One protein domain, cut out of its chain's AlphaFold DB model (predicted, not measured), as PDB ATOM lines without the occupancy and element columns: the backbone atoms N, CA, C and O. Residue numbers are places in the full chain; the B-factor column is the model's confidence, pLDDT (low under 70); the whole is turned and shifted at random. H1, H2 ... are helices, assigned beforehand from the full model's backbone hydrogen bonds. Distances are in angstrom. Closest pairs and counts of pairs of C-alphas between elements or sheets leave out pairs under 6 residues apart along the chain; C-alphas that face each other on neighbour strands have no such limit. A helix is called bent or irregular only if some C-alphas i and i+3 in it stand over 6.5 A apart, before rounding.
ATOM      1  N   ARG A  13     -33.309 -53.192  88.397       95.25
ATOM      2  CA  ARG A  13     -32.050 -53.644  87.784       95.25
ATOM      3  C   ARG A  13     -31.180 -54.437  88.754       95.25
ATOM      4  O   ARG A  13     -30.589 -55.433  88.354       95.25
ATOM      5  N   GLY A  14     -31.104 -53.992  90.008       94.56
ATOM      6  CA  GLY A  14     -30.388 -54.708  91.055       94.56
ATOM      7  C   GLY A  14     -31.003 -56.081  91.293       94.56
ATOM      8  O   GLY A  14     -30.286 -57.077  91.262       94.56
ATOM      9  N   VAL A  15     -32.330 -56.136  91.464       95.56
ATOM     10  CA  VAL A  15     -33.064 -57.397  91.674       95.56
ATOM     11  C   VAL A  15     -32.799 -58.372  90.531       95.56
ATOM     12  O   VAL A  15     -32.411 -59.511  90.769       95.56
ATOM     13  N   PHE A  16     -32.907 -57.899  89.288       96.69
ATOM     14  CA  PHE A  16     -32.624 -58.711  88.109       96.69
ATOM     15  C   PHE A  16     -31.184 -59.252  88.087       96.69
ATOM     16  O   PHE A  16     -30.967 -60.419  87.768       96.69
ATOM     17  N   ALA A  17     -30.194 -58.434  88.459       96.88
ATOM     18  CA  ALA A  17     -28.805 -58.879  88.545       96.88
ATOM     19  C   ALA A  17     -28.606 -59.961  89.622       96.88
ATOM     20  O   ALA A  17     -27.903 -60.942  89.380       96.88
ATOM     21  N   TYR A  18     -29.245 -59.815  90.783       97.19
ATOM     22  CA  TYR A  18     -29.213 -60.824  91.842       97.19
ATOM     23  C   TYR A  18     -29.845 -62.148  91.394       97.19
ATOM     24  O   TYR A  18     -29.241 -63.205  91.574       97.19
ATOM     25  N   ASP A  19     -30.996 -62.090  90.720       97.69
ATOM     26  CA  ASP A  19     -31.681 -63.275  90.197       97.69
ATOM     27  C   ASP A  19     -30.818 -64.009  89.138       97.69
ATOM     28  O   ASP A  19     -30.746 -65.241  89.137       97.69
ATOM     29  N   ILE A  20     -30.076 -63.277  88.289       98.19
ATOM     30  CA  ILE A  20     -29.087 -63.869  87.363       98.19
ATOM     31  C   ILE A  20     -27.969 -64.587  88.126       98.19
ATOM     32  O   ILE A  20     -27.572 -65.687  87.741       98.19
ATOM     33  N   VAL A  21     -27.444 -63.983  89.195       98.19
ATOM     34  CA  VAL A  21     -26.363 -64.574  89.999       98.19
ATOM     35  C   VAL A  21     -26.835 -65.845  90.711       98.19
ATOM     36  O   VAL A  21     -26.098 -66.835  90.725       98.19
ATOM     37  N   LEU A  22     -28.068 -65.865  91.226       98.12
ATOM     38  CA  LEU A  22     -28.691 -67.071  91.783       98.12
ATOM     39  C   LEU A  22     -28.790 -68.185  90.735       98.12
ATOM     40  O   LEU A  22     -28.373 -69.317  90.994       98.12
ATOM     41  N   LEU A  23     -29.279 -67.863  89.532       98.38
ATOM     42  CA  LEU A  23     -29.389 -68.825  88.436       98.38
ATOM     43  C   LEU A  23     -28.014 -69.366  88.012       98.38
ATOM     44  O   LEU A  23     -27.851 -70.573  87.832       98.38
ATOM     45  N   ALA A  24     -27.013 -68.492  87.894       98.44
ATOM     46  CA  ALA A  24     -25.648 -68.878  87.554       98.44
ATOM     47  C   ALA A  24     -25.017 -69.774  88.633       98.44
ATOM     48  O   ALA A  24     -24.365 -70.765  88.300       98.44
ATOM     49  N   SER A  25     -25.245 -69.476  89.916       98.38
ATOM     50  CA  SER A  25     -24.786 -70.310  91.034       98.38
ATOM     51  C   SER A  25     -25.427 -71.696  91.010       98.38
ATOM     52  O   SER A  25     -24.718 -72.700  91.107       98.38
ATOM     53  N   ALA A  26     -26.745 -71.772  90.794       98.62
ATOM     54  CA  ALA A  26     -27.454 -73.039  90.658       98.62
ATOM     55  C   ALA A  26     -26.953 -73.852  89.452       98.62
ATOM     56  O   ALA A  26     -26.731 -75.058  89.573       98.62
ATOM     57  N   GLY A  27     -26.710 -73.195  88.313       98.62
ATOM     58  CA  GLY A  27     -26.141 -73.819  87.119       98.62
ATOM     59  C   GLY A  27     -24.727 -74.360  87.346       98.62
ATOM     60  O   GLY A  27     -24.444 -75.505  86.989       98.62
ATOM     61  N   LEU A  28     -23.855 -73.580  87.994       98.62
ATOM     62  CA  LEU A  28     -22.503 -74.007  88.360       98.62
ATOM     63  C   LEU A  28     -22.534 -75.220  89.297       98.62
ATOM     64  O   LEU A  28     -21.832 -76.204  89.060       98.62
ATOM     65  N   PHE A  29     -23.358 -75.158  90.344       98.69
ATOM     66  CA  PHE A  29     -23.538 -76.258  91.284       98.69
ATOM     67  C   PHE A  29     -24.020 -77.523  90.569       98.69
ATOM     68  O   PHE A  29     -23.389 -78.570  90.694       98.69
ATOM     69  N   ALA A  30     -25.074 -77.422  89.753       98.62
ATOM     70  CA  ALA A  30     -25.608 -78.549  88.996       98.62
ATOM     71  C   ALA A  30     -24.560 -79.160  88.052       98.62
ATOM     72  O   ALA A  30     -24.431 -80.383  88.001       98.62
ATOM     73  N   ALA A  31     -23.773 -78.334  87.356       98.62
ATOM     74  CA  ALA A  31     -22.705 -78.798  86.475       98.62
ATOM     75  C   ALA A  31     -21.599 -79.542  87.243       98.62
ATOM     76  O   ALA A  31     -21.183 -80.626  86.827       98.62
ATOM     77  N   LEU A  32     -21.149 -79.005  88.383       98.50
ATOM     78  CA  LEU A  32     -20.135 -79.647  89.226       98.50
ATOM     79  C   LEU A  32     -20.650 -80.936  89.867       98.50
ATOM     80  O   LEU A  32     -19.924 -81.927  89.891       98.50
ATOM     81  N   THR A  33     -21.893 -80.958  90.352       98.62
ATOM     82  CA  THR A  33     -22.524 -82.168  90.895       98.62
ATOM     83  C   THR A  33     -22.692 -83.227  89.816       98.62
ATOM     84  O   THR A  33     -22.333 -84.379  90.043       98.62
ATOM     85  N   TRP A  34     -23.182 -82.853  88.632       98.56
ATOM     86  CA  TRP A  34     -23.293 -83.762  87.495       98.56
ATOM     87  C   TRP A  34     -21.933 -84.358  87.139       98.56
ATOM     88  O   TRP A  34     -21.787 -85.579  87.102       98.56
ATOM     89  N   TYR A  35     -20.918 -83.511  86.956       98.38
ATOM     90  CA  TYR A  35     -19.563 -83.959  86.653       98.38
ATOM     91  C   TYR A  35     -18.999 -84.861  87.757       98.38
ATOM     92  O   TYR A  35     -18.422 -85.903  87.452       98.38
ATOM     93  N   TRP A  36     -19.208 -84.504  89.032       98.06
ATOM     94  CA  TRP A  36     -18.787 -85.301  90.182       98.06
ATOM     95  C   TRP A  36     -19.407 -86.692  90.166       98.06
ATOM     96  O   TRP A  36     -18.674 -87.664  90.282       98.06
ATOM     97  N   LEU A  37     -20.722 -86.805  89.974       97.88
ATOM     98  CA  LEU A  37     -21.431 -88.088  89.976       97.88
ATOM     99  C   LEU A  37     -20.971 -89.042  88.860       97.88
ATOM    100  O   LEU A  37     -21.158 -90.251  88.990       97.88
ATOM    101  N   HIS A  38     -20.339 -88.521  87.804       97.88
ATOM    102  CA  HIS A  38     -19.759 -89.312  86.715       97.88
ATOM    103  C   HIS A  38     -18.296 -89.717  86.958       97.88
ATOM    104  O   HIS A  38     -17.742 -90.491  86.176       97.88
ATOM    105  N   GLN A  39     -17.653 -89.235  88.027       98.12
ATOM    106  CA  GLN A  39     -16.280 -89.621  88.347       98.12
ATOM    107  C   GLN A  39     -16.213 -91.022  88.975       98.12
ATOM    108  O   GLN A  39     -17.032 -91.360  89.831       98.12
ATOM    109  N   PRO A  40     -15.185 -91.835  88.669       97.31
ATOM    110  CA  PRO A  40     -14.983 -93.127  89.332       97.31
ATOM    111  C   PRO A  40     -14.822 -93.025  90.858       97.31
ATOM    112  O   PRO A  40     -15.183 -93.957  91.582       97.31
ATOM    113  N   SER A  41     -14.286 -91.901  91.351       97.44
ATOM    114  CA  SER A  41     -14.116 -91.597  92.778       97.44
ATOM    115  C   SER A  41     -15.377 -91.096  93.481       97.44
ATOM    116  O   SER A  41     -15.366 -90.939  94.705       97.44
ATOM    117  N   ALA A  42     -16.482 -90.922  92.747       98.25
ATOM    118  CA  ALA A  42     -17.758 -90.481  93.288       98.25
ATOM    119  C   ALA A  42     -18.327 -91.497  94.283       98.25
ATOM    120  O   ALA A  42     -18.807 -92.576  93.922       98.25
ATOM    121  N   THR A  43     -18.246 -91.159  95.568       97.88
ATOM    122  CA  THR A  43     -18.699 -92.015  96.669       97.88
ATOM    123  C   THR A  43     -19.104 -91.169  97.866       97.88
ATOM    124  O   THR A  43     -18.606 -90.053  98.037       97.88
ATOM    125  N   ILE A  44     -19.936 -91.717  98.752       97.75
ATOM    126  CA  ILE A  44     -20.280 -91.045 100.013       97.75
ATOM    127  C   ILE A  44     -19.072 -90.863 100.949       97.75
ATOM    128  O   ILE A  44     -19.095 -90.001 101.813       97.75
ATOM    129  N   TYR A  45     -17.998 -91.635 100.771       97.81
ATOM    130  CA  TYR A  45     -16.787 -91.533 101.597       97.81
ATOM    131  C   TYR A  45     -15.883 -90.367 101.213       97.81
ATOM    132  O   TYR A  45     -14.990 -90.002 101.975       97.81
ATOM    133  N   HIS A  46     -16.060 -89.828 100.009       98.06
ATOM    134  CA  HIS A  46     -15.213 -88.765  99.504       98.06
ATOM    135  C   HIS A  46     -15.739 -87.399  99.977       98.06
ATOM    136  O   HIS A  46     -16.941 -87.139  99.871       98.06
ATOM    137  N   PRO A  47     -14.870 -86.493 100.456       97.50
ATOM    138  CA  PRO A  47     -15.296 -85.243 101.094       97.50
ATOM    139  C   PRO A  47     -16.097 -84.308 100.179       97.50
ATOM    140  O   PRO A  47     -17.001 -83.620 100.647       97.50
ATOM    141  N   VAL A  48     -15.845 -84.340  98.863       98.25
ATOM    142  CA  VAL A  48     -16.632 -83.576  97.871       98.25
ATOM    143  C   VAL A  48     -18.124 -83.891  97.956       98.25
ATOM    144  O   VAL A  48     -18.933 -82.989  97.782       98.25
ATOM    145  N   THR A  49     -18.515 -85.127  98.280       98.12
ATOM    146  CA  THR A  49     -19.935 -85.489  98.387       98.12
ATOM    147  C   THR A  49     -20.631 -84.731  99.518       98.12
ATOM    148  O   THR A  49     -21.698 -84.161  99.301       98.12
ATOM    149  N   PHE A  50     -20.017 -84.667 100.703       97.38
ATOM    150  CA  PHE A  50     -20.568 -83.904 101.828       97.38
ATOM    151  C   PHE A  50     -20.526 -82.400 101.572       97.38
ATOM    152  O   PHE A  50     -21.479 -81.700 101.911       97.38
ATOM    153  N   TYR A  51     -19.457 -81.903 100.946       98.31
ATOM    154  CA  TYR A  51     -19.341 -80.477 100.666       98.31
ATOM    155  C   TYR A  51     -20.349 -80.010  99.613       98.31
ATOM    156  O   TYR A  51     -20.979 -78.980  99.808       98.31
ATOM    157  N   LEU A  52     -20.592 -80.795  98.556       98.44
ATOM    158  CA  LEU A  52     -21.657 -80.511  97.589       98.44
ATOM    159  C   LEU A  52     -23.040 -80.533  98.250       98.44
ATOM    160  O   LEU A  52     -23.852 -79.657  97.973       98.44
ATOM    161  N   ALA A  53     -23.315 -81.486  99.145       97.31
ATOM    162  CA  ALA A  53     -24.587 -81.516  99.866       97.31
ATOM    163  C   ALA A  53     -24.778 -80.267 100.749       97.31
ATOM    164  O   ALA A  53     -25.832 -79.633 100.700       97.31
ATOM    165  N   PHE A  54     -23.748 -79.882 101.507       97.38
ATOM    166  CA  PHE A  54     -23.751 -78.667 102.324       97.38
ATOM    167  C   PHE A  54     -23.904 -77.404 101.466       97.38
ATOM    168  O   PHE A  54     -24.787 -76.589 101.723       97.38
ATOM    169  N   HIS A  55     -23.095 -77.265 100.415       98.50
ATOM    170  CA  HIS A  55     -23.109 -76.109  99.519       98.50
ATOM    171  C   HIS A  55     -24.451 -75.959  98.807       98.50
ATOM    172  O   HIS A  55     -25.013 -74.869  98.777       98.50
ATOM    173  N   GLY A  56     -24.999 -77.059  98.287       98.31
ATOM    174  CA  GLY A  56     -26.313 -77.071  97.651       98.31
ATOM    175  C   GLY A  56     -27.420 -76.625  98.604       98.31
ATOM    176  O   GLY A  56     -28.257 -75.805  98.237       98.31
ATOM    177  N   LEU A  57     -27.406 -77.104  99.852       96.69
ATOM    178  CA  LEU A  57     -28.410 -76.727 100.846       96.69
ATOM    179  C   LEU A  57     -28.293 -75.251 101.262       96.69
ATOM    180  O   LEU A  57     -29.286 -74.527 101.266       96.69
ATOM    181  N   ILE A  58     -27.082 -74.814 101.610       97.44
ATOM    182  CA  ILE A  58     -26.834 -73.532 102.281       97.44
ATOM    183  C   ILE A  58     -26.613 -72.374 101.309       97.44
ATOM    184  O   ILE A  58     -27.060 -71.266 101.582       97.44
ATOM    185  N   PHE A  59     -25.934 -72.604 100.188       98.19
ATOM    186  CA  PHE A  59     -25.500 -71.541  99.273       98.19
ATOM    187  C   PHE A  59     -26.192 -71.580  97.908       98.19
ATOM    188  O   PHE A  59     -25.932 -70.709  97.084       98.19
ATOM    189  N   VAL A  60     -27.088 -72.545  97.666       98.38
ATOM    190  CA  VAL A  60     -27.894 -72.606  96.433       98.38
ATOM    191  C   VAL A  60     -29.386 -72.580  96.751       98.38
ATOM    192  O   VAL A  60     -30.079 -71.650  96.353       98.38
ATOM    193  N   ILE A  61     -29.887 -73.558  97.511       97.88
ATOM    194  CA  ILE A  61     -31.315 -73.654  97.844       97.88
ATOM    195  C   ILE A  61     -31.724 -72.514  98.778       97.88
ATOM    196  O   ILE A  61     -32.674 -71.792  98.485       97.88
ATOM    197  N   ARG A  62     -31.006 -72.315  99.888       96.50
ATOM    198  CA  ARG A  62     -31.378 -71.303 100.884       96.50
ATOM    199  C   ARG A  62     -31.438 -69.869 100.323       96.50
ATOM    200  O   ARG A  62     -32.428 -69.214 100.625       96.50
ATOM    201  N   PRO A  63     -30.493 -69.367  99.502       97.62
ATOM    202  CA  PRO A  63     -30.618 -68.041  98.887       97.62
ATOM    203  C   PRO A  63     -31.868 -67.881  98.018       97.62
ATOM    204  O   PRO A  63     -32.521 -66.843  98.069       97.62
ATOM    205  N   ILE A  64     -32.250 -68.925  97.274       98.06
ATOM    206  CA  ILE A  64     -33.488 -68.929  96.482       98.06
ATOM    207  C   ILE A  64     -34.710 -68.826  97.404       98.06
ATOM    208  O   ILE A  64     -35.610 -68.032  97.142       98.06
ATOM    209  N   LEU A  65     -34.735 -69.584  98.503       97.25
ATOM    210  CA  LEU A  65     -35.836 -69.516  99.466       97.25
ATOM    211  C   LEU A  65     -35.882 -68.163 100.191       97.25
ATOM    212  O   LEU A  65     -36.956 -67.579 100.282       97.25
ATOM    213  N   SER A  66     -34.736 -67.622 100.612       96.31
ATOM    214  CA  SER A  66     -34.626 -66.279 101.205       96.31
ATOM    215  C   SER A  66     -35.178 -65.204 100.268       96.31
ATOM    216  O   SER A  66     -35.890 -64.304 100.702       96.31
ATOM    217  N   ARG A  67     -34.937 -65.338  98.958       95.69
ATOM    218  CA  ARG A  67     -35.477 -64.445  97.927       95.69
ATOM    219  C   ARG A  67     -36.993 -64.568  97.723       95.69
ATOM    220  O   ARG A  67     -37.619 -63.576  97.345       95.69
ATOM    221  N   ILE A  68     -37.565 -65.760  97.904       96.69
ATOM    222  CA  ILE A  68     -39.003 -66.042  97.724       96.69
ATOM    223  C   ILE A  68     -39.809 -65.648  98.963       96.69
ATOM    224  O   ILE A  68     -40.879 -65.060  98.831       96.69
ATOM    225  N   PHE A  69     -39.301 -65.983 100.147       96.19
ATOM    226  CA  PHE A  69     -39.990 -65.807 101.426       96.19
ATOM    227  C   PHE A  69     -39.585 -64.538 102.179       96.19
ATOM    228  O   PHE A  69     -40.155 -64.281 103.231       96.19
ATOM    229  N   ASP A  70     -38.630 -63.766 101.651       93.81
ATOM    230  CA  ASP A  70     -38.085 -62.557 102.278       93.81
ATOM    231  C   ASP A  70     -37.610 -62.822 103.713       93.81
ATOM    232  O   ASP A  70     -38.187 -62.335 104.682       93.81
ATOM    233  N   TYR A  71     -36.569 -63.651 103.862       94.75
ATOM    234  CA  TYR A  71     -36.023 -63.940 105.192       94.75
ATOM    235  C   TYR A  71     -35.518 -62.659 105.851       94.75
ATOM    236  O   TYR A  71     -34.731 -61.914 105.264       94.75
ATOM    237  N   ARG A  72     -35.941 -62.425 107.093       92.56
ATOM    238  CA  ARG A  72     -35.597 -61.232 107.880       92.56
ATOM    239  C   ARG A  72     -35.236 -61.540 109.319       92.56
ATOM    240  O   ARG A  72     -34.631 -60.690 109.968       92.56
ATOM    241  N   PHE A  73     -35.548 -62.733 109.818       93.00
ATOM    242  CA  PHE A  73     -35.334 -63.084 111.216       93.00
ATOM    243  C   PHE A  73     -33.888 -62.842 111.674       93.00
ATOM    244  O   PHE A  73     -33.660 -62.156 112.667       93.00
ATOM    245  N   VAL A  74     -32.899 -63.347 110.926       92.00
ATOM    246  CA  VAL A  74     -31.473 -63.208 111.282       92.00
ATOM    247  C   VAL A  74     -31.009 -61.752 111.193       92.00
ATOM    248  O   VAL A  74     -30.262 -61.301 112.054       92.00
ATOM    249  N   TYR A  75     -31.484 -61.008 110.194       94.62
ATOM    250  CA  TYR A  75     -31.180 -59.585 110.008       94.62
ATOM    251  C   TYR A  75     -31.673 -58.743 111.188       94.62
ATOM    252  O   TYR A  75     -30.924 -57.941 111.740       94.62
ATOM    253  N   ILE A  76     -32.905 -58.995 111.642       92.31
ATOM    254  CA  ILE A  76     -33.485 -58.347 112.825       92.31
ATOM    255  C   ILE A  76     -32.718 -58.753 114.087       92.31
ATOM    256  O   ILE A  76     -32.381 -57.901 114.904       92.31
ATOM    257  N   LEU A  77     -32.430 -60.048 114.249       90.94
ATOM    258  CA  LEU A  77     -31.748 -60.572 115.431       90.94
ATOM    259  C   LEU A  77     -30.336 -59.991 115.598       90.94
ATOM    260  O   LEU A  77     -29.900 -59.747 116.724       90.94
ATOM    261  N   TYR A  78     -29.618 -59.808 114.489       93.31
ATOM    262  CA  TYR A  78     -28.232 -59.332 114.471       93.31
ATOM    263  C   TYR A  78     -28.114 -57.821 114.247       93.31
ATOM    264  O   TYR A  78     -26.995 -57.316 114.233       93.31
ATOM    265  N   ASP A  79     -29.238 -57.115 114.111       94.25
ATOM    266  CA  ASP A  79     -29.307 -55.669 113.871       94.25
ATOM    267  C   ASP A  79     -28.504 -55.218 112.633       94.25
ATOM    268  O   ASP A  79     -27.749 -54.247 112.660       94.25
ATOM    269  N   PHE A  80     -28.645 -55.952 111.523       95.06
ATOM    270  CA  PHE A  80     -28.037 -55.583 110.242       95.06
ATOM    271  C   PHE A  80     -28.973 -55.865 109.070       95.06
ATOM    272  O   PHE A  80     -29.766 -56.796 109.103       95.06
ATOM    273  N   GLU A  81     -28.829 -55.100 107.991       94.38
ATOM    274  CA  GLU A  81     -29.523 -55.342 106.726       94.38
ATOM    275  C   GLU A  81     -28.485 -55.315 105.594       94.38
ATOM    276  O   GLU A  81     -27.862 -54.268 105.361       94.38
ATOM    277  N   PRO A  82     -28.217 -56.456 104.927       95.06
ATOM    278  CA  PRO A  82     -27.222 -56.503 103.866       95.06
ATOM    279  C   PRO A  82     -27.751 -55.794 102.622       95.06
ATOM    280  O   PRO A  82     -28.889 -56.018 102.193       95.06
ATOM    281  N   ALA A  83     -26.902 -54.984 101.987       95.81
ATOM    282  CA  ALA A  83     -27.229 -54.437 100.682       95.81
ATOM    283  C   ALA A  83     -27.292 -55.576  99.656       95.81
ATOM    284  O   ALA A  83     -26.646 -56.617  99.800       95.81
ATOM    285  N   LEU A  84     -28.008 -55.364  98.549       96.06
ATOM    286  CA  LEU A  84     -28.106 -56.378  97.496       96.06
ATOM    287  C   LEU A  84     -26.734 -56.808  96.951       96.06
ATOM    288  O   LEU A  84     -26.527 -57.964  96.588       96.06
ATOM    289  N   TRP A  85     -25.780 -55.879  96.934       96.88
ATOM    290  CA  TRP A  85     -24.403 -56.153  96.546       96.88
ATOM    291  C   TRP A  85     -23.683 -57.104  97.511       96.88
ATOM    292  O   TRP A  85     -22.944 -57.972  97.049       96.88
ATOM    293  N   ASP A  86     -23.939 -57.004  98.819       97.12
ATOM    294  CA  ASP A  86     -23.361 -57.905  99.821       97.12
ATOM    295  C   ASP A  86     -23.865 -59.341  99.599       97.12
ATOM    296  O   ASP A  86     -23.081 -60.291  99.613       97.12
ATOM    297  N   ARG A  87     -25.154 -59.503  99.260       97.38
ATOM    298  CA  ARG A  87     -25.735 -60.814  98.914       97.38
ATOM    299  C   ARG A  87     -25.109 -61.414  97.651       97.38
ATOM    300  O   ARG A  87     -24.783 -62.602  97.611       97.38
ATOM    301  N   ILE A  88     -24.900 -60.596  96.612       98.00
ATOM    302  CA  ILE A  88     -24.204 -61.010  95.377       98.00
ATOM    303  C   ILE A  88     -22.769 -61.457  95.690       98.00
ATOM    304  O   ILE A  88     -22.325 -62.501  95.207       98.00
ATOM    305  N   MET A  89     -22.058 -60.685  96.515       98.31
ATOM    306  CA  MET A  89     -20.695 -60.977  96.958       98.31
ATOM    307  C   MET A  89     -20.603 -62.311  97.700       98.31
ATOM    308  O   MET A  89     -19.705 -63.100  97.409       98.31
ATOM    309  N   VAL A  90     -21.555 -62.611  98.586       98.38
ATOM    310  CA  VAL A  90     -21.623 -63.898  99.294       98.38
ATOM    311  C   VAL A  90     -21.819 -65.069  98.339       98.38
ATOM    312  O   VAL A  90     -21.094 -66.057  98.445       98.38
ATOM    313  N   ILE A  91     -22.738 -64.971  97.373       98.50
ATOM    314  CA  ILE A  91     -22.959 -66.054  96.399       98.50
ATOM    315  C   ILE A  91     -21.700 -66.280  95.551       98.50
ATOM    316  O   ILE A  91     -21.276 -67.419  95.341       98.50
ATOM    317  N   ALA A  92     -21.065 -65.201  95.089       98.56
ATOM    318  CA  ALA A  92     -19.822 -65.282  94.332       98.56
ATOM    319  C   ALA A  92     -18.671 -65.876  95.170       98.56
ATOM    320  O   ALA A  92     -17.967 -66.771  94.697       98.56
ATOM    321  N   GLY A  93     -18.519 -65.442  96.422       98.62
ATOM    322  CA  GLY A  93     -17.543 -65.960  97.382       98.62
ATOM    323  C   GLY A  93     -17.747 -67.435  97.705       98.62
ATOM    324  O   GLY A  93     -16.803 -68.224  97.637       98.62
ATOM    325  N   ALA A  94     -18.988 -67.843  97.959       98.69
ATOM    326  CA  ALA A  94     -19.335 -69.237  98.184       98.69
ATOM    327  C   ALA A  94     -18.999 -70.099  96.955       98.69
ATOM    328  O   ALA A  94     -18.378 -71.149  97.102       98.69
ATOM    329  N   ASN A  95     -19.342 -69.660  95.738       98.81
ATOM    330  CA  ASN A  95     -19.014 -70.387  94.504       98.81
ATOM    331  C   ASN A  95     -17.500 -70.484  94.252       98.81
ATOM    332  O   ASN A  95     -17.018 -71.511  93.775       98.81
ATOM    333  N   LEU A  96     -16.733 -69.446  94.596       98.81
ATOM    334  CA  LEU A  96     -15.272 -69.505  94.544       98.81
ATOM    335  C   LEU A  96     -14.725 -70.540  95.537       98.81
ATOM    336  O   LEU A  96     -13.862 -71.341  95.176       98.81
ATOM    337  N   GLY A  97     -15.264 -70.566  96.759       98.69
ATOM    338  CA  GLY A  97     -14.955 -71.590  97.758       98.69
ATOM    339  C   GLY A  97     -15.289 -73.000  97.266       98.69
ATOM    340  O   GLY A  97     -14.459 -73.903  97.394       98.69
ATOM    341  N   LEU A  98     -16.443 -73.159  96.603       98.75
ATOM    342  CA  LEU A  98     -16.858 -74.400  95.949       98.75
ATOM    343  C   LEU A  98     -15.799 -74.911  94.976       98.75
ATOM    344  O   LEU A  98     -15.330 -76.045  95.093       98.75
ATOM    345  N   LEU A  99     -15.403 -74.054  94.038       98.75
ATOM    346  CA  LEU A  99     -14.416 -74.374  93.014       98.75
ATOM    347  C   LEU A  99     -13.047 -74.709  93.613       98.75
ATOM    348  O   LEU A  99     -12.435 -75.701  93.212       98.75
ATOM    349  N   ALA A 100     -12.583 -73.924  94.588       98.75
ATOM    350  CA  ALA A 100     -11.299 -74.145  95.246       98.75
ATOM    351  C   ALA A 100     -11.268 -75.487  95.996       98.75
ATOM    352  O   ALA A 100     -10.355 -76.290  95.789       98.75
ATOM    353  N   PHE A 101     -12.285 -75.769  96.815       98.75
ATOM    354  CA  PHE A 101     -12.373 -77.017  97.572       98.75
ATOM    355  C   PHE A 101     -12.446 -78.234  96.643       98.75
ATOM    356  O   PHE A 101     -11.650 -79.169  96.762       98.75
ATOM    357  N   VAL A 102     -13.386 -78.222  95.689       98.56
ATOM    358  CA  VAL A 102     -13.626 -79.350  94.780       98.56
ATOM    359  C   VAL A 102     -12.419 -79.589  93.875       98.56
ATOM    360  O   VAL A 102     -11.979 -80.732  93.740       98.56
ATOM    361  N   GLY A 103     -11.831 -78.524  93.320       98.50
ATOM    362  CA  GLY A 103     -10.643 -78.610  92.474       98.50
ATOM    363  C   GLY A 103      -9.448 -79.234  93.198       98.50
ATOM    364  O   GLY A 103      -8.803 -80.140  92.664       98.50
ATOM    365  N   VAL A 104      -9.184 -78.818  94.443       98.69
ATOM    366  CA  VAL A 104      -8.106 -79.398  95.257       98.69
ATOM    367  C   VAL A 104      -8.396 -80.859  95.608       98.69
ATOM    368  O   VAL A 104      -7.513 -81.707  95.450       98.69
ATOM    369  N   CYS A 105      -9.622 -81.189  96.031       98.38
ATOM    370  CA  CYS A 105      -9.977 -82.573  96.335       98.38
ATOM    371  C   CYS A 105      -9.821 -83.490  95.117       98.38
ATOM    372  O   CYS A 105      -9.229 -84.557  95.248       98.38
ATOM    373  N   TRP A 106     -10.279 -83.083  93.929       96.81
ATOM    374  CA  TRP A 106     -10.099 -83.877  92.709       96.81
ATOM    375  C   TRP A 106      -8.636 -84.091  92.354       96.81
ATOM    376  O   TRP A 106      -8.247 -85.191  91.961       96.81
ATOM    377  N   ARG A 107      -7.809 -83.057  92.517       98.25
ATOM    378  CA  ARG A 107      -6.384 -83.149  92.205       98.25
ATOM    379  C   ARG A 107      -5.642 -84.110  93.131       98.25
ATOM    380  O   ARG A 107      -4.680 -84.745  92.688       98.25
ATOM    381  N   LEU A 108      -6.038 -84.161  94.402       98.50
ATOM    382  CA  LEU A 108      -5.321 -84.894  95.442       98.50
ATOM    383  C   LEU A 108      -5.912 -86.276  95.734       98.50
ATOM    384  O   LEU A 108      -5.150 -87.157  96.115       98.50
ATOM    385  N   ALA A 109      -7.213 -86.491  95.538       97.69
ATOM    386  CA  ALA A 109      -7.920 -87.740  95.836       97.69
ATOM    387  C   ALA A 109      -8.701 -88.306  94.621       97.69
ATOM    388  O   ALA A 109      -9.905 -88.546  94.704       97.69
ATOM    389  N   PRO A 110      -8.043 -88.568  93.473       97.50
ATOM    390  CA  PRO A 110      -8.722 -89.078  92.280       97.50
ATOM    391  C   PRO A 110      -9.111 -90.564  92.377       97.50
ATOM    392  O   PRO A 110      -9.862 -91.062  91.540       97.50
ATOM    393  N   GLU A 111      -8.581 -91.301  93.357       97.75
ATOM    394  CA  GLU A 111      -8.705 -92.758  93.402       97.75
ATOM    395  C   GLU A 111     -10.104 -93.221  93.857       97.75
ATOM    396  O   GLU A 111     -10.649 -92.708  94.842       97.75
ATOM    397  N   PRO A 112     -10.702 -94.224  93.186       97.50
ATOM    398  CA  PRO A 112     -11.988 -94.777  93.583       97.50
ATOM    399  C   PRO A 112     -11.905 -95.582  94.881       97.50
ATOM    400  O   PRO A 112     -10.923 -96.282  95.137       97.50
ATOM    401  N   VAL A 113     -12.985 -95.563  95.672       96.81
ATOM    402  CA  VAL A 113     -13.062 -96.414  96.865       96.81
ATOM    403  C   VAL A 113     -13.009 -97.893  96.475       96.81
ATOM    404  O   VAL A 113     -13.724 -98.358  95.572       96.81
ATOM    405  N   THR A 114     -12.162 -98.635  97.185       95.00
ATOM    406  CA  THR A 114     -11.995-100.083  97.047       95.00
ATOM    407  C   THR A 114     -12.210-100.751  98.401       95.00
ATOM    408  O   THR A 114     -11.727-100.274  99.423       95.00
ATOM    409  N   PHE A 115     -12.946-101.864  98.415       94.69
ATOM    410  CA  PHE A 115     -13.272-102.610  99.633       94.69
ATOM    411  C   PHE A 115     -12.379-103.849  99.744       94.69
ATOM    412  O   PHE A 115     -12.839-104.978  99.572       94.69
ATOM    413  N   ALA A 296     -28.472 -70.688 108.856       95.56
ATOM    414  CA  ALA A 296     -28.227 -69.277 108.553       95.56
ATOM    415  C   ALA A 296     -26.786 -68.926 108.158       95.56
ATOM    416  O   ALA A 296     -26.389 -67.768 108.167       95.56
ATOM    417  N   ASN A 297     -25.983 -69.920 107.773       97.12
ATOM    418  CA  ASN A 297     -24.612 -69.717 107.309       97.12
ATOM    419  C   ASN A 297     -24.491 -68.742 106.134       97.12
ATOM    420  O   ASN A 297     -23.436 -68.134 105.972       97.12
ATOM    421  N   MET A 298     -25.538 -68.601 105.321       97.25
ATOM    422  CA  MET A 298     -25.561 -67.620 104.243       97.25
ATOM    423  C   MET A 298     -25.662 -66.193 104.796       97.25
ATOM    424  O   MET A 298     -24.805 -65.375 104.494       97.25
ATOM    425  N   GLU A 299     -26.619 -65.927 105.677       97.69
ATOM    426  CA  GLU A 299     -26.839 -64.633 106.327       97.69
ATOM    427  C   GLU A 299     -25.673 -64.269 107.252       97.69
ATOM    428  O   GLU A 299     -25.256 -63.117 107.319       97.69
ATOM    429  N   TYR A 300     -25.079 -65.259 107.922       97.75
ATOM    430  CA  TYR A 300     -23.847 -65.078 108.687       97.75
ATOM    431  C   TYR A 300     -22.705 -64.618 107.792       97.75
ATOM    432  O   TYR A 300     -21.951 -63.724 108.159       97.75
ATOM    433  N   TYR A 301     -22.584 -65.187 106.595       98.38
ATOM    434  CA  TYR A 301     -21.588 -64.735 105.639       98.38
ATOM    435  C   TYR A 301     -21.939 -63.342 105.074       98.38
ATOM    436  O   TYR A 301     -21.053 -62.503 104.921       98.38
ATOM    437  N   GLU A 302     -23.217 -63.022 104.862       98.25
ATOM    438  CA  GLU A 302     -23.645 -61.666 104.476       98.25
ATOM    439  C   GLU A 302     -23.267 -60.635 105.538       98.25
ATOM    440  O   GLU A 302     -22.744 -59.579 105.191       98.25
ATOM    441  N   TYR A 303     -23.423 -60.974 106.822       98.19
ATOM    442  CA  TYR A 303     -22.954 -60.143 107.929       98.19
ATOM    443  C   TYR A 303     -21.445 -59.885 107.851       98.19
ATOM    444  O   TYR A 303     -20.998 -58.749 108.010       98.19
ATOM    445  N   LEU A 304     -20.645 -60.911 107.538       98.31
ATOM    446  CA  LEU A 304     -19.197 -60.754 107.373       98.31
ATOM    447  C   LEU A 304     -18.837 -59.869 106.185       98.31
ATOM    448  O   LEU A 304     -17.937 -59.053 106.315       98.31
ATOM    449  N   VAL A 305     -19.501 -60.007 105.037       98.31
ATOM    450  CA  VAL A 305     -19.242 -59.151 103.863       98.31
ATOM    451  C   VAL A 305     -19.655 -57.705 104.128       98.31
ATOM    452  O   VAL A 305     -18.958 -56.765 103.736       98.31
ATOM    453  N   TRP A 306     -20.768 -57.529 104.834       97.81
ATOM    454  CA  TRP A 306     -21.278 -56.231 105.242       97.81
ATOM    455  C   TRP A 306     -20.346 -55.548 106.257       97.81
ATOM    456  O   TRP A 306     -20.056 -54.355 106.135       97.81
ATOM    457  N   ALA A 307     -19.817 -56.280 107.240       97.94
ATOM    458  CA  ALA A 307     -18.909 -55.733 108.248       97.94
ATOM    459  C   ALA A 307     -17.461 -55.584 107.732       97.94
ATOM    460  O   ALA A 307     -16.830 -54.542 107.926       97.94
ATOM    461  N   ILE A 308     -16.935 -56.593 107.037       98.00
ATOM    462  CA  ILE A 308     -15.516 -56.748 106.689       98.00
ATOM    463  C   ILE A 308     -15.308 -56.634 105.169       98.00
ATOM    464  O   ILE A 308     -15.946 -57.359 104.408       98.00
ATOM    465  N   PRO A 309     -14.370 -55.801 104.680       97.44
ATOM    466  CA  PRO A 309     -13.576 -54.815 105.417       97.44
ATOM    467  C   PRO A 309     -14.285 -53.453 105.515       97.44
ATOM    468  O   PRO A 309     -13.690 -52.471 105.956       97.44
ATOM    469  N   GLN A 310     -15.527 -53.337 105.030       96.44
ATOM    470  CA  GLN A 310     -16.165 -52.042 104.777       96.44
ATOM    471  C   GLN A 310     -16.293 -51.182 106.042       96.44
ATOM    472  O   GLN A 310     -16.080 -49.968 105.980       96.44
ATOM    473  N   ARG A 311     -16.604 -51.804 107.184       97.38
ATOM    474  CA  ARG A 311     -16.819 -51.138 108.477       97.38
ATOM    475  C   ARG A 311     -15.637 -51.323 109.421       97.38
ATOM    476  O   ARG A 311     -15.218 -50.350 110.038       97.38
ATOM    477  N   THR A 312     -15.048 -52.516 109.438       97.25
ATOM    478  CA  THR A 312     -13.853 -52.830 110.243       97.25
ATOM    479  C   THR A 312     -12.587 -52.138 109.745       97.25
ATOM    480  O   THR A 312     -11.634 -51.980 110.499       97.25
ATOM    481  N   LYS A 313     -12.546 -51.756 108.460       97.88
ATOM    482  CA  LYS A 313     -11.355 -51.245 107.755       97.88
ATOM    483  C   LYS A 313     -10.158 -52.207 107.771       97.88
ATOM    484  O   LYS A 313      -9.048 -51.804 107.438       97.88
ATOM    485  N   SER A 314     -10.382 -53.475 108.123       97.88
ATOM    486  CA  SER A 314      -9.346 -54.497 108.284       97.88
ATOM    487  C   SER A 314      -9.916 -55.903 108.099       97.88
ATOM    488  O   SER A 314     -11.123 -56.106 108.218       97.88
ATOM    489  N   PHE A 315      -9.034 -56.870 107.862       98.31
ATOM    490  CA  PHE A 315      -9.298 -58.299 108.037       98.31
ATOM    491  C   PHE A 315      -8.622 -58.816 109.317       98.31
ATOM    492  O   PHE A 315      -7.961 -58.042 110.015       98.31
ATOM    493  N   ASP A 316      -8.828 -60.093 109.649       97.62
ATOM    494  CA  ASP A 316      -8.238 -60.728 110.839       97.62
ATOM    495  C   ASP A 316      -6.810 -61.255 110.601       97.62
ATOM    496  O   ASP A 316      -6.026 -61.383 111.539       97.62
ATOM    497  N   TYR A 317      -6.432 -61.498 109.341       97.44
ATOM    498  CA  TYR A 317      -5.077 -61.888 108.930       97.44
ATOM    499  C   TYR A 317      -4.521 -63.149 109.624       97.44
ATOM    500  O   TYR A 317      -3.309 -63.303 109.778       97.44
ATOM    501  N   GLY A 318      -5.386 -64.074 110.030       95.94
ATOM    502  CA  GLY A 318      -5.043 -65.329 110.693       95.94
ATOM    503  C   GLY A 318      -4.798 -65.197 112.194       95.94
ATOM    504  O   GLY A 318      -4.374 -66.173 112.818       95.94
ATOM    505  N   ALA A 319      -5.037 -64.031 112.799       96.06
ATOM    506  CA  ALA A 319      -4.817 -63.830 114.229       96.06
ATOM    507  C   ALA A 319      -5.710 -64.733 115.088       96.06
ATOM    508  O   ALA A 319      -5.264 -65.261 116.112       96.06
ATOM    509  N   SER A 320      -6.937 -64.992 114.646       94.25
ATOM    510  CA  SER A 320      -7.881 -65.873 115.320       94.25
ATOM    511  C   SER A 320      -7.393 -67.326 115.364       94.25
ATOM    512  O   SER A 320      -7.665 -68.029 116.339       94.25
ATOM    513  N   ILE A 321      -6.584 -67.764 114.390       95.25
ATOM    514  CA  ILE A 321      -5.993 -69.112 114.338       95.25
ATOM    515  C   ILE A 321      -4.961 -69.311 115.458       95.25
ATOM    516  O   ILE A 321      -4.786 -70.431 115.944       95.25
ATOM    517  N   LEU A 322      -4.320 -68.239 115.941       95.56
ATOM    518  CA  LEU A 322      -3.364 -68.312 117.054       95.56
ATOM    519  C   LEU A 322      -4.008 -68.817 118.355       95.56
ATOM    520  O   LEU A 322      -3.300 -69.284 119.251       95.56
ATOM    521  N   GLN A 323      -5.343 -68.811 118.443       94.56
ATOM    522  CA  GLN A 323      -6.077 -69.449 119.535       94.56
ATOM    523  C   GLN A 323      -5.777 -70.939 119.681       94.56
ATOM    524  O   GLN A 323      -5.878 -71.458 120.787       94.56
ATOM    525  N   LEU A 324      -5.315 -71.623 118.629       94.56
ATOM    526  CA  LEU A 324      -4.843 -73.008 118.729       94.56
ATOM    527  C   LEU A 324      -3.766 -73.202 119.808       94.56
ATOM    528  O   LEU A 324      -3.650 -74.292 120.362       94.56
ATOM    529  N   PHE A 325      -2.995 -72.158 120.123       94.62
ATOM    530  CA  PHE A 325      -1.940 -72.205 121.133       94.62
ATOM    531  C   PHE A 325      -2.397 -71.710 122.508       94.62
ATOM    532  O   PHE A 325      -1.797 -72.074 123.517       94.62
ATOM    533  N   THR A 326      -3.455 -70.898 122.571       93.56
ATOM    534  CA  THR A 326      -3.933 -70.316 123.831       93.56
ATOM    535  C   THR A 326      -5.125 -71.075 124.402       93.56
ATOM    536  O   THR A 326      -5.175 -71.315 125.612       93.56
ATOM    537  N   GLU A 327      -6.074 -71.504 123.566       90.56
ATOM    538  CA  GLU A 327      -7.276 -72.224 123.984       90.56
ATOM    539  C   GLU A 327      -6.980 -73.485 124.796       90.56
ATOM    540  O   GLU A 327      -7.633 -73.645 125.834       90.56
ATOM    541  N   PRO A 328      -5.989 -74.324 124.431       91.25
ATOM    542  CA  PRO A 328      -5.764 -75.559 125.160       91.25
ATOM    543  C   PRO A 328      -5.294 -75.385 126.613       91.25
ATOM    544  O   PRO A 328      -5.347 -76.314 127.412       91.25
ATOM    545  N   ILE A 329      -4.812 -74.199 126.985       91.31
ATOM    546  CA  ILE A 329      -4.301 -73.943 128.332       91.31
ATOM    547  C   ILE A 329      -5.475 -73.547 129.244       91.31
ATOM    548  O   ILE A 329      -6.125 -72.523 128.995       91.31
ATOM    549  N   PRO A 330      -5.786 -74.304 130.315       88.62
ATOM    550  CA  PRO A 330      -6.817 -73.924 131.277       88.62
ATOM    551  C   PRO A 330      -6.515 -72.570 131.935       88.62
ATOM    552  O   PRO A 330      -5.393 -72.332 132.382       88.62
ATOM    553  N   ARG A 331      -7.533 -71.709 132.097       87.75
ATOM    554  CA  ARG A 331      -7.391 -70.393 132.765       87.75
ATOM    555  C   ARG A 331      -6.869 -70.496 134.205       87.75
ATOM    556  O   ARG A 331      -6.215 -69.582 134.686       87.75
ATOM    557  N   LYS A 332      -7.073 -71.640 134.872       87.69
ATOM    558  CA  LYS A 332      -6.497 -71.926 136.199       87.69
ATOM    559  C   LYS A 332      -4.962 -71.956 136.195       87.69
ATOM    560  O   LYS A 332      -4.353 -71.660 137.216       87.69
ATOM    561  N   TRP A 333      -4.345 -72.328 135.073       91.81
ATOM    562  CA  TRP A 333      -2.887 -72.338 134.903       91.81
ATOM    563  C   TRP A 333      -2.362 -71.061 134.238       91.81
ATOM    564  O   TRP A 333      -1.174 -70.776 134.333       91.81
ATOM    565  N   TRP A 334      -3.238 -70.281 133.597       92.62
ATOM    566  CA  TRP A 334      -2.906 -69.004 132.968       92.62
ATOM    567  C   TRP A 334      -3.991 -67.962 133.268       92.62
ATOM    568  O   TRP A 334      -4.954 -67.805 132.514       92.62
ATOM    569  N   SER A 335      -3.828 -67.249 134.385       89.56
ATOM    570  CA  SER A 335      -4.806 -66.270 134.884       89.56
ATOM    571  C   SER A 335      -5.056 -65.118 133.905       89.56
ATOM    572  O   SER A 335      -6.198 -64.713 133.723       89.56
ATOM    573  N   GLY A 336      -4.009 -64.640 133.224       91.31
ATOM    574  CA  GLY A 336      -4.075 -63.586 132.203       91.31
ATOM    575  C   GLY A 336      -4.291 -64.086 130.771       91.31
ATOM    576  O   GLY A 336      -3.871 -63.416 129.831       91.31
ATOM    577  N   LYS A 337      -4.853 -65.286 130.577       91.31
ATOM    578  CA  LYS A 337      -5.123 -65.820 129.235       91.31
ATOM    579  C   LYS A 337      -6.070 -64.880 128.467       91.31
ATOM    580  O   LYS A 337      -7.131 -64.557 129.010       91.31
ATOM    581  N   PRO A 338      -5.775 -64.518 127.205       91.00
ATOM    582  CA  PRO A 338      -6.683 -63.721 126.382       91.00
ATOM    583  C   PRO A 338      -8.087 -64.335 126.278       91.00
ATOM    584  O   PRO A 338      -8.267 -65.557 126.368       91.00
ATOM    585  N   VAL A 339      -9.109 -63.498 126.128       88.94
ATOM    586  CA  VAL A 339     -10.477 -63.932 125.829       88.94
ATOM    587  C   VAL A 339     -10.663 -63.866 124.313       88.94
ATOM    588  O   VAL A 339     -10.634 -62.788 123.740       88.94
ATOM    589  N   GLY A 340     -10.801 -65.024 123.660       88.94
ATOM    590  CA  GLY A 340     -10.828 -65.105 122.196       88.94
ATOM    591  C   GLY A 340      -9.429 -65.018 121.559       88.94
ATOM    592  O   GLY A 340      -8.460 -65.524 122.143       88.94
ATOM    593  N   PRO A 341      -9.304 -64.432 120.348       92.06
ATOM    594  CA  PRO A 341      -8.027 -64.241 119.661       92.06
ATOM    595  C   PRO A 341      -6.992 -63.510 120.529       92.06
ATOM    596  O   PRO A 341      -7.329 -62.511 121.159       92.06
ATOM    597  N   PRO A 342      -5.717 -63.945 120.562       93.00
ATOM    598  CA  PRO A 342      -4.678 -63.224 121.302       93.00
ATOM    599  C   PRO A 342      -4.339 -61.858 120.685       93.00
ATOM    600  O   PRO A 342      -3.800 -60.996 121.373       93.00
ATOM    601  N   ILE A 343      -4.630 -61.675 119.396       94.94
ATOM    602  CA  ILE A 343      -4.535 -60.404 118.679       94.94
ATOM    603  C   ILE A 343      -5.913 -60.161 118.074       94.94
ATOM    604  O   ILE A 343      -6.423 -61.025 117.364       94.94
ATOM    605  N   GLN A 344      -6.512 -59.009 118.360       93.62
ATOM    606  CA  GLN A 344      -7.839 -58.652 117.877       93.62
ATOM    607  C   GLN A 344      -7.746 -57.378 117.036       93.62
ATOM    608  O   GLN A 344      -7.378 -56.321 117.543       93.62
ATOM    609  N   PHE A 345      -8.060 -57.485 115.744       95.75
ATOM    610  CA  PHE A 345      -8.053 -56.339 114.828       95.75
ATOM    611  C   PHE A 345      -9.365 -55.552 114.849       95.75
ATOM    612  O   PHE A 345      -9.372 -54.361 114.554       95.75
ATOM    613  N   PHE A 346     -10.471 -56.217 115.177       95.44
ATOM    614  CA  PHE A 346     -11.800 -55.624 115.301       95.44
ATOM    615  C   PHE A 346     -12.693 -56.518 116.173       95.44
ATOM    616  O   PHE A 346     -12.403 -57.702 116.370       95.44
ATOM    617  N   ASN A 347     -13.798 -55.969 116.674       93.69
ATOM    618  CA  ASN A 347     -14.855 -56.741 117.313       93.69
ATOM    619  C   ASN A 347     -16.115 -56.705 116.438       93.69
ATOM    620  O   ASN A 347     -16.610 -55.644 116.074       93.69
ATOM    621  N   LEU A 348     -16.645 -57.876 116.078       93.50
ATOM    622  CA  LEU A 348     -17.872 -57.956 115.285       93.50
ATOM    623  C   LEU A 348     -19.109 -57.476 116.054       93.50
ATOM    624  O   LEU A 348     -20.087 -57.119 115.409       93.50
ATOM    625  N   PHE A 349     -19.074 -57.447 117.388       92.56
ATOM    626  CA  PHE A 349     -20.158 -56.894 118.204       92.56
ATOM    627  C   PHE A 349     -20.249 -55.363 118.141       92.56
ATOM    628  O   PHE A 349     -21.290 -54.805 118.467       92.56
ATOM    629  N   ASP A 350     -19.214 -54.679 117.641       94.06
ATOM    630  CA  ASP A 350     -19.253 -53.223 117.439       94.06
ATOM    631  C   ASP A 350     -20.169 -52.821 116.267       94.06
ATOM    632  O   ASP A 350     -20.489 -51.644 116.094       94.06
ATOM    633  N   TYR A 351     -20.578 -53.789 115.438       94.69
ATOM    634  CA  TYR A 351     -21.338 -53.557 114.207       94.69
ATOM    635  C   TYR A 351     -22.711 -54.240 114.187       94.69
ATOM    636  O   TYR A 351     -23.442 -54.067 113.217       94.69
ATOM    637  N   GLY A 352     -23.063 -55.009 115.217       93.12
ATOM    638  CA  GLY A 352     -24.287 -55.807 115.265       93.12
ATOM    639  C   GLY A 352     -24.246 -56.818 116.408       93.12
ATOM    640  O   GLY A 352     -23.394 -56.744 117.290       93.12
ATOM    641  N   ASN A 353     -25.152 -57.794 116.400       91.88
ATOM    642  CA  ASN A 353     -25.290 -58.765 117.489       91.88
ATOM    643  C   ASN A 353     -25.123 -60.221 117.012       91.88
ATOM    644  O   ASN A 353     -26.094 -60.979 117.050       91.88
ATOM    645  N   PRO A 354     -23.920 -60.653 116.569       92.12
ATOM    646  CA  PRO A 354     -23.680 -61.950 115.923       92.12
ATOM    647  C   PRO A 354     -23.690 -63.151 116.897       92.12
ATOM    648  O   PRO A 354     -22.824 -64.031 116.873       92.12
ATOM    649  N   VAL A 355     -24.671 -63.210 117.796       86.38
ATOM    650  CA  VAL A 355     -24.780 -64.250 118.821       86.38
ATOM    651  C   VAL A 355     -25.062 -65.598 118.175       86.38
ATOM    652  O   VAL A 355     -26.040 -65.773 117.453       86.38
ATOM    653  N   GLY A 356     -24.218 -66.586 118.477       85.88
ATOM    654  CA  GLY A 356     -24.367 -67.946 117.948       85.88
ATOM    655  C   GLY A 356     -24.009 -68.081 116.465       85.88
ATOM    656  O   GLY A 356     -24.303 -69.118 115.874       85.88
ATOM    657  N   MET A 357     -23.379 -67.059 115.880       92.62
ATOM    658  CA  MET A 357     -22.972 -67.056 114.483       92.62
ATOM    659  C   MET A 357     -21.905 -68.119 114.207       92.62
ATOM    660  O   MET A 357     -20.983 -68.327 114.997       92.62
ATOM    661  N   THR A 358     -21.995 -68.757 113.042       93.81
ATOM    662  CA  THR A 358     -20.966 -69.664 112.518       93.81
ATOM    663  C   THR A 358     -20.506 -69.193 111.148       93.81
ATOM    664  O   THR A 358     -21.332 -68.961 110.270       93.81
ATOM    665  N   PHE A 359     -19.199 -69.077 110.928       95.12
ATOM    666  CA  PHE A 359     -18.681 -68.362 109.761       95.12
ATOM    667  C   PHE A 359     -18.856 -69.094 108.429       95.12
ATOM    668  O   PHE A 359     -18.786 -68.454 107.386       95.12
ATOM    669  N   SER A 360     -19.107 -70.408 108.431       97.56
ATOM    670  CA  SER A 360     -18.929 -71.300 107.273       97.56
ATOM    671  C   SER A 360     -17.500 -71.310 106.729       97.56
ATOM    672  O   SER A 360     -16.704 -70.414 106.992       97.56
ATOM    673  N   LEU A 361     -17.152 -72.325 105.943       97.50
ATOM    674  CA  LEU A 361     -15.820 -72.407 105.344       97.50
ATOM    675  C   LEU A 361     -15.457 -71.197 104.443       97.50
ATOM    676  O   LEU A 361     -14.418 -70.582 104.692       97.50
ATOM    677  N   PRO A 362     -16.267 -70.802 103.436       98.50
ATOM    678  CA  PRO A 362     -15.952 -69.621 102.631       98.50
ATOM    679  C   PRO A 362     -16.067 -68.317 103.432       98.50
ATOM    680  O   PRO A 362     -15.231 -67.434 103.257       98.50
ATOM    681  N   GLY A 363     -17.032 -68.200 104.350       98.31
ATOM    682  CA  GLY A 363     -17.164 -66.987 105.157       98.31
ATOM    683  C   GLY A 363     -16.012 -66.787 106.143       98.31
ATOM    684  O   GLY A 363     -15.529 -65.665 106.278       98.31
ATOM    685  N   TYR A 364     -15.471 -67.857 106.731       98.19
ATOM    686  CA  TYR A 364     -14.236 -67.776 107.515       98.19
ATOM    687  C   TYR A 364     -13.045 -67.375 106.630       98.19
ATOM    688  O   TYR A 364     -12.252 -66.524 107.010       98.19
ATOM    689  N   GLY A 365     -12.969 -67.879 105.392       98.31
ATOM    690  CA  GLY A 365     -11.993 -67.402 104.404       98.31
ATOM    691  C   GLY A 365     -12.081 -65.897 104.145       98.31
ATOM    692  O   GLY A 365     -11.059 -65.213 104.120       98.31
ATOM    693  N   TRP A 366     -13.297 -65.369 104.002       98.69
ATOM    694  CA  TRP A 366     -13.513 -63.935 103.835       98.69
ATOM    695  C   TRP A 366     -13.105 -63.123 105.066       98.69
ATOM    696  O   TRP A 366     -12.423 -62.113 104.917       98.69
ATOM    697  N   TYR A 367     -13.493 -63.579 106.260       98.31
ATOM    698  CA  TYR A 367     -13.130 -62.970 107.544       98.31
ATOM    699  C   TYR A 367     -11.607 -62.786 107.678       98.31
ATOM    700  O   TYR A 367     -11.138 -61.731 108.110       98.31
ATOM    701  N   GLU A 368     -10.838 -63.779 107.227       98.06
ATOM    702  CA  GLU A 368      -9.382 -63.780 107.353       98.06
ATOM    703  C   GLU A 368      -8.660 -62.894 106.330       98.06
ATOM    704  O   GLU A 368      -7.787 -62.117 106.711       98.06
ATOM    705  N   LEU A 369      -8.967 -63.030 105.031       98.31
ATOM    706  CA  LEU A 369      -8.216 -62.376 103.938       98.31
ATOM    707  C   LEU A 369      -9.087 -62.064 102.701       98.31
ATOM    708  O   LEU A 369      -8.586 -62.020 101.570       98.31
ATOM    709  N   GLY A 370     -10.402 -61.915 102.867       98.25
ATOM    710  CA  GLY A 370     -11.328 -61.664 101.761       98.25
ATOM    711  C   GLY A 370     -11.272 -62.765 100.695       98.25
ATOM    712  O   GLY A 370     -11.224 -63.957 101.000       98.25
ATOM    713  N   TRP A 371     -11.227 -62.374  99.420       98.62
ATOM    714  CA  TRP A 371     -11.165 -63.303  98.283       98.62
ATOM    715  C   TRP A 371      -9.995 -64.291  98.337       98.62
ATOM    716  O   TRP A 371     -10.172 -65.473  98.036       98.62
ATOM    717  N   ALA A 372      -8.805 -63.826  98.731       98.56
ATOM    718  CA  ALA A 372      -7.631 -64.689  98.835       98.56
ATOM    719  C   ALA A 372      -7.820 -65.735  99.941       98.56
ATOM    720  O   ALA A 372      -7.505 -66.910  99.746       98.56
ATOM    721  N   GLY A 373      -8.398 -65.325 101.073       98.31
ATOM    722  CA  GLY A 373      -8.675 -66.218 102.192       98.31
ATOM    723  C   GLY A 373      -9.694 -67.300 101.854       98.31
ATOM    724  O   GLY A 373      -9.484 -68.448 102.238       98.31
ATOM    725  N   ILE A 374     -10.727 -66.997 101.055       98.69
ATOM    726  CA  ILE A 374     -11.663 -68.016 100.541       98.69
ATOM    727  C   ILE A 374     -10.901 -69.122  99.811       98.69
ATOM    728  O   ILE A 374     -11.066 -70.298 100.136       98.69
ATOM    729  N   VAL A 375     -10.058 -68.760  98.839       98.75
ATOM    730  CA  VAL A 375      -9.319 -69.735  98.021       98.75
ATOM    731  C   VAL A 375      -8.354 -70.544  98.883       98.75
ATOM    732  O   VAL A 375      -8.334 -71.772  98.791       98.75
ATOM    733  N   ILE A 376      -7.579 -69.866  99.736       98.00
ATOM    734  CA  ILE A 376      -6.578 -70.502 100.595       98.00
ATOM    735  C   ILE A 376      -7.252 -71.459 101.578       98.00
ATOM    736  O   ILE A 376      -6.889 -72.631 101.621       98.00
ATOM    737  N   LEU A 377      -8.249 -71.007 102.343       97.50
ATOM    738  CA  LEU A 377      -8.873 -71.834 103.376       97.50
ATOM    739  C   LEU A 377      -9.709 -72.967 102.786       97.50
ATOM    740  O   LEU A 377      -9.548 -74.113 103.208       97.50
ATOM    741  N   CYS A 378     -10.539 -72.699 101.773       98.50
ATOM    742  CA  CYS A 378     -11.310 -73.761 101.123       98.50
ATOM    743  C   CYS A 378     -10.378 -74.798 100.478       98.50
ATOM    744  O   CYS A 378     -10.613 -76.002 100.601       98.50
TER     745      CYS A 378
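This is residues 13 to 115 and 296 to 378 of the 501 residues of the protein "Oligosaccharide repeat unit polymerase" of Croceicoccus ponticola (UniProt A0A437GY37). Three long helices, H1, H2 and H4, form an up-and-down bundle, each running against the one before it; H5 and the bent H7 pack on it, with H5 and arm H7a side by side across H4. H6 and residues 327 to 338 make the far end beyond them. The printed part has 186 residues, with seven named helices, H1 to H7 in chain order, and no named strand: all helix. It is compact, with a radius of gyration of the C-alphas of 18.4 A, yet flat, spanning 55 by 50 by 25 A.

H1, residues 13 to 37, is 36.1 A long from C-alpha 13 at (-32.050, -53.644, 87.784). H4, 84 to 108, measures 36.6 A and H2, 47 to 69, 31.4 A. H3 is 73 to 78, H5 297 to 307, H6 319 to 326. H7, 361 to 378, was assigned as one helix by its hydrogen bonds but is bent: C-alphas 368 and 371 are 9.3 A apart. Its arms are H7a, 361 to 368, and H7b, 371 to 378, ending at C-alpha 378 (-11.310, -73.761, 101.123).

H1 touches H4 the same way at a shallow 15 degrees; the closest C-alphas, Tyr 18 and Ile 88, are 6.1 A apart. H1 and H2 form a hairpin, closest at C-alphas 26 and 60, 5.8 A. The hub H4 touches H7b, closest at C-alphas 101 and 378, 4.9 A. H5 touches H7a, closest at C-alphas 301 and 363, 5.0 A. H3 is close to H5 but not clearly touching, at 6.9 A between C-alphas 74 and 299. H6 touches no helix. Every O i to N i+4 pair is within hydrogen-bond range in H1, H3, H4, H5, H7a and H7b; H2 has 14 of 19, and H6 0 of 4 but 5 of 5 O i to N i+3 pairs.

The C-alphas farthest apart, of Arg 13 and Trp 333, are 58.5 A apart. Residues 116 to 295 are not printed, a 37.6 A gap between C-alphas 115 and 296. The links H5 to H6 and H6 to H7 are long. No printed residue is under pLDDT 70.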